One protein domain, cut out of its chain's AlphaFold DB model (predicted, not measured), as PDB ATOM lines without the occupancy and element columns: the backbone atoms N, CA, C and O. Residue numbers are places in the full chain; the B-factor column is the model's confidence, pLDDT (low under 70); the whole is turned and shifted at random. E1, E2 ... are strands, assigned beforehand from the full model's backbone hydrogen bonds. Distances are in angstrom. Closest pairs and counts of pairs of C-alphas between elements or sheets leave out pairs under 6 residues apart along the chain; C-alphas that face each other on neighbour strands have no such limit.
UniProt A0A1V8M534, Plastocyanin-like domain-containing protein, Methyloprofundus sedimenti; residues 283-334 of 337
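What this domain is: This is residues 283 to 334 of the 337 residues of the protein "Plastocyanin-like domain-containing protein" of Methyloprofundus sedimenti (UniProt A0A1V8M534). A flat piece with little regular structure: a narrow sheet of three staggered strands, with a wide loop, residues 306 to 328, from one edge strand to the other. The 52 printed residues hold no named helix and, in order, E1, E2 and E3; the mixed sheet runs E2 E1 E3. It is all strand, with 17 residues in named elements, and loose, with radius of gyration of the C-alphas 12.9 A and spans of 40 by 25 by 11 A.

How they stand to each other: E1, residues 292 to 299, forms a hairpin with E2, residues 302 to 305, antiparallel at 171 degrees; N 302 and O 299 are 2.8 A apart. E3, residues 329 to 333, is parallel to E1 at 25 degrees; N 294 and O 330 are 2.8 A apart. E1 pairs with E3 over 292 to 296 and with E2 over 296 to 299. E2 and E3 are apart.

Where its parts are: E1 spans 21.9 A from C-alpha 292 at (3.143, -18.277, 5.387). E2 spans 10.1 A. E3 spans 13.5 A to C-alpha 333 at (3.702, -16.216, 19.372).

The domain as a whole: The C-alphas farthest apart, Ala 283 and Pro 300, are 40.5 A apart. The link E2 to E3 is long. The printed part has no cut, and no printed residue is under 70 in pLDDT.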
ATOM      1  N   ALA A 283       4.613  -5.807  -4.113       93.50
ATOM      2  CA  ALA A 283       4.409  -6.192  -5.510       93.50
ATOM      3  C   ALA A 283       5.389  -7.278  -5.989       93.50
ATOM      4  O   ALA A 283       5.108  -7.956  -6.971       93.50
ATOM      5  N   SER A 284       6.524  -7.443  -5.303       94.25
ATOM      6  CA  SER A 284       7.519  -8.481  -5.584       94.25
ATOM      7  C   SER A 284       7.135  -9.838  -4.983       94.25
ATOM      8  O   SER A 284       7.758 -10.836  -5.311       94.25
ATOM      9  N   VAL A 285       6.168  -9.880  -4.061       96.12
ATOM     10  CA  VAL A 285       5.818 -11.069  -3.274       96.12
ATOM     11  C   VAL A 285       4.735 -11.881  -3.985       96.12
ATOM     12  O   VAL A 285       3.723 -11.330  -4.404       96.12
ATOM     13  N   ASP A 286       4.873 -13.206  -4.024       96.06
ATOM     14  CA  ASP A 286       3.896 -14.091  -4.681       96.06
ATOM     15  C   ASP A 286       2.643 -14.361  -3.830       96.06
ATOM     16  O   ASP A 286       1.598 -14.780  -4.325       96.06
ATOM     17  N   ASN A 287       2.752 -14.189  -2.512       94.38
ATOM     18  CA  ASN A 287       1.695 -14.428  -1.528       94.38
ATOM     19  C   ASN A 287       1.394 -13.201  -0.631       94.38
ATOM     20  O   ASN A 287       1.261 -13.363   0.588       94.38
ATOM     21  N   PRO A 288       1.232 -11.979  -1.178       93.81
ATOM     22  CA  PRO A 288       1.220 -10.739  -0.388       93.81
ATOM     23  C   PRO A 288       0.058 -10.700   0.616       93.81
ATOM     24  O   PRO A 288       0.215 -10.283   1.765       93.81
ATOM     25  N   ASN A 289      -1.094 -11.246   0.213       95.12
ATOM     26  CA  ASN A 289      -2.318 -11.305   1.018       95.12
ATOM     27  C   ASN A 289      -2.454 -12.593   1.846       95.12
ATOM     28  O   ASN A 289      -3.396 -12.729   2.626       95.12
ATOM     29  N   LYS A 290      -1.539 -13.558   1.683       94.25
ATOM     30  CA  LYS A 290      -1.555 -14.834   2.412       94.25
ATOM     31  C   LYS A 290      -0.138 -15.237   2.845       94.25
ATOM     32  O   LYS A 290       0.405 -16.216   2.322       94.25
ATOM     33  N   PRO A 291       0.471 -14.500   3.795       94.94
ATOM     34  CA  PRO A 291       1.777 -14.853   4.336       94.94
ATOM     35  C   PRO A 291       1.800 -16.281   4.884       94.94
ATOM     36  O   PRO A 291       0.806 -16.734   5.456       94.94
ATOM     37  N   ILE A 292       2.937 -16.966   4.762       95.12
ATOM     38  CA  ILE A 292       3.143 -18.277   5.387       95.12
ATOM     39  C   ILE A 292       3.231 -18.058   6.907       95.12
ATOM     40  O   ILE A 292       4.139 -17.356   7.362       95.12
ATOM     41  N   PRO A 293       2.292 -18.591   7.708       93.94
ATOM     42  CA  PRO A 293       2.296 -18.379   9.147       93.94
ATOM     43  C   PRO A 293       3.356 -19.257   9.817       93.94
ATOM     44  O   PRO A 293       3.376 -20.470   9.616       93.94
ATOM     45  N   ILE A 294       4.188 -18.651  10.661       94.50
ATOM     46  CA  ILE A 294       5.151 -19.329  11.529       94.50
ATOM     47  C   ILE A 294       4.809 -18.982  12.979       94.50
ATOM     48  O   ILE A 294       5.239 -17.970  13.533       94.50
ATOM     49  N   GLY A 295       3.978 -19.822  13.583       93.38
ATOM     50  CA  GLY A 295       3.626 -19.752  14.990       93.38
ATOM     51  C   GLY A 295       4.745 -20.318  15.857       93.38
ATOM     52  O   GLY A 295       5.127 -21.473  15.692       93.38
ATOM     53  N   ILE A 296       5.256 -19.521  16.783       91.19
ATOM     54  CA  ILE A 296       6.279 -19.908  17.752       91.19
ATOM     55  C   ILE A 296       5.565 -20.281  19.055       91.19
ATOM     56  O   ILE A 296       4.780 -19.493  19.585       91.19
ATOM     57  N   ASP A 297       5.826 -21.492  19.546       86.44
ATOM     58  CA  ASP A 297       5.227 -22.044  20.764       86.44
ATOM     59  C   ASP A 297       6.300 -22.697  21.642       86.44
ATOM     60  O   ASP A 297       7.302 -23.231  21.153       86.44
ATOM     61  N   MET A 298       6.051 -22.729  22.945       79.50
ATOM     62  CA  MET A 298       6.871 -23.442  23.909       79.50
ATOM     63  C   MET A 298       5.979 -24.278  24.827       79.50
ATOM     64  O   MET A 298       5.412 -23.794  25.805       79.50
ATOM     65  N   LYS A 299       5.912 -25.584  24.553       78.50
ATOM     66  CA  LYS A 299       5.440 -26.554  25.553       78.50
ATOM     67  C   LYS A 299       6.557 -26.803  26.571       78.50
ATOM     68  O   LYS A 299       7.715 -26.535  26.245       78.50
ATOM     69  N   PRO A 300       6.259 -27.321  27.780       73.31
ATOM     70  CA  PRO A 300       7.291 -27.600  28.776       73.31
ATOM     71  C   PRO A 300       8.471 -28.351  28.152       73.31
ATOM     72  O   PRO A 300       8.285 -29.436  27.598       73.31
ATOM     73  N   MET A 301       9.662 -27.743  28.202       71.31
ATOM     74  CA  MET A 301      10.910 -28.281  27.640       71.31
ATOM     75  C   MET A 301      10.903 -28.572  26.127       71.31
ATOM     76  O   MET A 301      11.748 -29.323  25.639       71.31
ATOM     77  N   ARG A 302       9.959 -28.015  25.363       82.38
ATOM     78  CA  ARG A 302       9.796 -28.338  23.947       82.38
ATOM     79  C   ARG A 302       9.431 -27.102  23.118       82.38
ATOM     80  O   ARG A 302       8.237 -26.836  22.941       82.38
ATOM     81  N   PRO A 303      10.432 -26.376  22.582       85.06
ATOM     82  CA  PRO A 303      10.187 -25.339  21.590       85.06
ATOM     83  C   PRO A 303       9.619 -25.962  20.309       85.06
ATOM     84  O   PRO A 303       9.963 -27.089  19.919       85.06
ATOM     85  N   MET A 304       8.696 -25.245  19.680       89.56
ATOM     86  CA  MET A 304       7.963 -25.708  18.509       89.56
ATOM     87  C   MET A 304       7.708 -24.558  17.537       89.56
ATOM     88  O   MET A 304       7.422 -23.434  17.943       89.56
ATOM     89  N   LEU A 305       7.716 -24.890  16.250       91.44
ATOM     90  CA  LEU A 305       7.202 -24.049  15.178       91.44
ATOM     91  C   LEU A 305       5.940 -24.712  14.622       91.44
ATOM     92  O   LEU A 305       5.940 -25.911  14.334       91.44
ATOM     93  N   ASN A 306       4.837 -23.969  14.544       91.31
ATOM     94  CA  ASN A 306       3.519 -24.467  14.137       91.31
ATOM     95  C   ASN A 306       3.111 -25.759  14.883       91.31
ATOM     96  O   ASN A 306       2.565 -26.701  14.306       91.31
ATOM     97  N   GLY A 307       3.418 -25.827  16.185       89.50
ATOM     98  CA  GLY A 307       3.107 -26.975  17.044       89.50
ATOM     99  C   GLY A 307       3.977 -28.220  16.814       89.50
ATOM    100  O   GLY A 307       3.644 -29.297  17.319       89.50
ATOM    101  N   LYS A 308       5.076 -28.108  16.058       90.38
ATOM    102  CA  LYS A 308       6.010 -29.201  15.762       90.38
ATOM    103  C   LYS A 308       7.432 -28.851  16.209       90.38
ATOM    104  O   LYS A 308       7.908 -27.747  15.986       90.38
ATOM    105  N   SER A 309       8.131 -29.813  16.807       90.12
ATOM    106  CA  SER A 309       9.586 -29.737  17.028       90.12
ATOM    107  C   SER A 309      10.340 -30.348  15.853       90.12
ATOM    108  O   SER A 309       9.763 -31.153  15.120       90.12
ATOM    109  N   PHE A 310      11.619 -30.003  15.700       91.44
ATOM    110  CA  PHE A 310      12.487 -30.514  14.636       91.44
ATOM    111  C   PHE A 310      12.441 -32.046  14.500       91.44
ATOM    112  O   PHE A 310      12.326 -32.780  15.481       91.44
ATOM    113  N   SER A 311      12.528 -32.522  13.261       91.62
ATOM    114  CA  SER A 311      12.604 -33.936  12.907       91.62
ATOM    115  C   SER A 311      13.491 -34.071  11.680       91.62
ATOM    116  O   SER A 311      13.193 -33.453  10.666       91.62
ATOM    117  N   MET A 312      14.510 -34.928  11.754       93.38
ATOM    118  CA  MET A 312      15.646 -34.944  10.822       93.38
ATOM    119  C   MET A 312      15.273 -34.917   9.332       93.38
ATOM    120  O   MET A 312      15.880 -34.182   8.569       93.38
ATOM    121  N   ASN A 313      14.273 -35.707   8.929       90.56
ATOM    122  CA  ASN A 313      13.907 -35.904   7.521       90.56
ATOM    123  C   ASN A 313      12.475 -35.447   7.198       90.56
ATOM    124  O   ASN A 313      11.922 -35.828   6.167       90.56
ATOM    125  N   ARG A 314      11.816 -34.714   8.104       90.94
ATOM    126  CA  ARG A 314      10.420 -34.310   7.896       90.94
ATOM    127  C   ARG A 314      10.379 -32.942   7.234       90.94
ATOM    128  O   ARG A 314      10.975 -32.013   7.758       90.94
ATOM    129  N   VAL A 315       9.590 -32.839   6.170       89.38
ATOM    130  CA  VAL A 315       9.246 -31.577   5.509       89.38
ATOM    131  C   VAL A 315       7.728 -31.430   5.528       89.38
ATOM    132  O   VAL A 315       7.015 -32.334   5.088       89.38
ATOM    133  N   LEU A 316       7.236 -30.330   6.082       86.75
ATOM    134  CA  LEU A 316       5.823 -29.963   6.131       86.75
ATOM    135  C   LEU A 316       5.439 -29.208   4.854       86.75
ATOM    136  O   LEU A 316       6.273 -28.555   4.233       86.75
ATOM    137  N   ASP A 317       4.167 -29.253   4.461       86.25
ATOM    138  CA  ASP A 317       3.741 -28.647   3.190       86.25
ATOM    139  C   ASP A 317       4.000 -27.137   3.129       86.25
ATOM    140  O   ASP A 317       4.368 -26.621   2.079       86.25
ATOM    141  N   PHE A 318       3.889 -26.428   4.259       84.00
ATOM    142  CA  PHE A 318       4.192 -24.993   4.325       84.00
ATOM    143  C   PHE A 318       5.698 -24.674   4.265       84.00
ATOM    144  O   PHE A 318       6.053 -23.517   4.068       84.00
ATOM    145  N   GLU A 319       6.572 -25.670   4.453       88.00
ATOM    146  CA  GLU A 319       8.033 -25.540   4.338       88.00
ATOM    147  C   GLU A 319       8.499 -25.724   2.883       88.00
ATOM    148  O   GLU A 319       9.645 -25.424   2.553       88.00
ATOM    149  N   ARG A 320       7.619 -26.202   1.990       92.50
ATOM    150  CA  ARG A 320       7.914 -26.338   0.560       92.50
ATOM    151  C   ARG A 320       7.727 -24.990  -0.128       92.50
ATOM    152  O   ARG A 320       6.606 -24.517  -0.297       92.50
ATOM    153  N   VAL A 321       8.837 -24.398  -0.550       93.75
ATOM    154  CA  VAL A 321       8.875 -23.136  -1.294       93.75
ATOM    155  C   VAL A 321       9.484 -23.394  -2.667       93.75
ATOM    156  O   VAL A 321      10.482 -24.102  -2.787       93.75
ATOM    157  N   GLU A 322       8.855 -22.856  -3.709       94.56
ATOM    158  CA  GLU A 322       9.351 -22.969  -5.079       94.56
ATOM    159  C   GLU A 322      10.643 -22.159  -5.251       94.56
ATOM    160  O   GLU A 322      10.755 -21.032  -4.759       94.56
ATOM    161  N   LEU A 323      11.633 -22.734  -5.935       95.06
ATOM    162  CA  LEU A 323      12.904 -22.061  -6.197       95.06
ATOM    163  C   LEU A 323      12.675 -20.793  -7.035       95.06
ATOM    164  O   LEU A 323      11.964 -20.830  -8.032       95.06
ATOM    165  N   GLY A 324      13.291 -19.680  -6.631       93.56
ATOM    166  CA  GLY A 324      13.138 -18.377  -7.294       93.56
ATOM    167  C   GLY A 324      11.871 -17.607  -6.905       93.56
ATOM    168  O   GLY A 324      11.707 -16.464  -7.319       93.56
ATOM    169  N   SER A 325      10.995 -18.202  -6.094       95.50
ATOM    170  CA  SER A 325       9.777 -17.555  -5.609       95.50
ATOM    171  C   SER A 325      10.066 -16.601  -4.441       95.50
ATOM    172  O   SER A 325      10.961 -16.850  -3.627       95.50
ATOM    173  N   ILE A 326       9.297 -15.516  -4.324       95.94
ATOM    174  CA  ILE A 326       9.433 -14.534  -3.240       95.94
ATOM    175  C   ILE A 326       8.239 -14.695  -2.307       95.94
ATOM    176  O   ILE A 326       7.106 -14.330  -2.634       95.94
ATOM    177  N   LYS A 327       8.483 -15.250  -1.117       95.44
ATOM    178  CA  LYS A 327       7.432 -15.505  -0.126       95.44
ATOM    179  C   LYS A 327       7.537 -14.574   1.071       95.44
ATOM    180  O   LYS A 327       8.597 -14.397   1.663       95.44
ATOM    181  N   LYS A 328       6.389 -14.059   1.499       95.38
ATOM    182  CA  LYS A 328       6.225 -13.368   2.776       95.38
ATOM    183  C   LYS A 328       5.893 -14.376   3.868       95.38
ATOM    184  O   LYS A 328       4.937 -15.148   3.741       95.38
ATOM    185  N   LEU A 329       6.676 -14.350   4.942       95.44
ATOM    186  CA  LEU A 329       6.463 -15.131   6.160       95.44
ATOM    187  C   LEU A 329       5.903 -14.217   7.255       95.44
ATOM    188  O   LEU A 329       6.218 -13.028   7.309       95.44
ATOM    189  N   LYS A 330       5.070 -14.766   8.141       94.94
ATOM    190  CA  LYS A 330       4.542 -14.059   9.312       94.94
ATOM    191  C   LYS A 330       4.871 -14.837  10.579       94.94
ATOM    192  O   LYS A 330       4.242 -15.858  10.841       94.94
ATOM    193  N   TYR A 331       5.799 -14.315  11.374       94.50
ATOM    194  CA  TYR A 331       6.144 -14.852  12.691       94.50
ATOM    195  C   TYR A 331       5.217 -14.289  13.774       94.50
ATOM    196  O   TYR A 331       4.891 -13.102  13.756       94.50
ATOM    197  N   PHE A 332       4.766 -15.132  14.702       92.31
ATOM    198  CA  PHE A 332       3.944 -14.719  15.846       92.31
ATOM    199  C   PHE A 332       4.032 -15.740  16.985       92.31
ATOM    200  O   PHE A 332       4.246 -16.921  16.737       92.31
ATOM    201  N   MET A 333       3.823 -15.305  18.228       87.56
ATOM    202  CA  MET A 333       3.702 -16.216  19.372       87.56
ATOM    203  C   MET A 333       2.285 -16.815  19.408       87.56
ATOM    204  O   MET A 333       1.308 -16.070  19.324       87.56
ATOM    205  N   THR A 334       2.144 -18.142  19.507       80.44
ATOM    206  CA  THR A 334       0.821 -18.816  19.519       80.44
ATOM    207  C   THR A 334       0.179 -18.871  20.899       80.44
ATOM    208  O   THR A 334      -1.040 -18.978  21.018       80.44
TER     209      THR A 334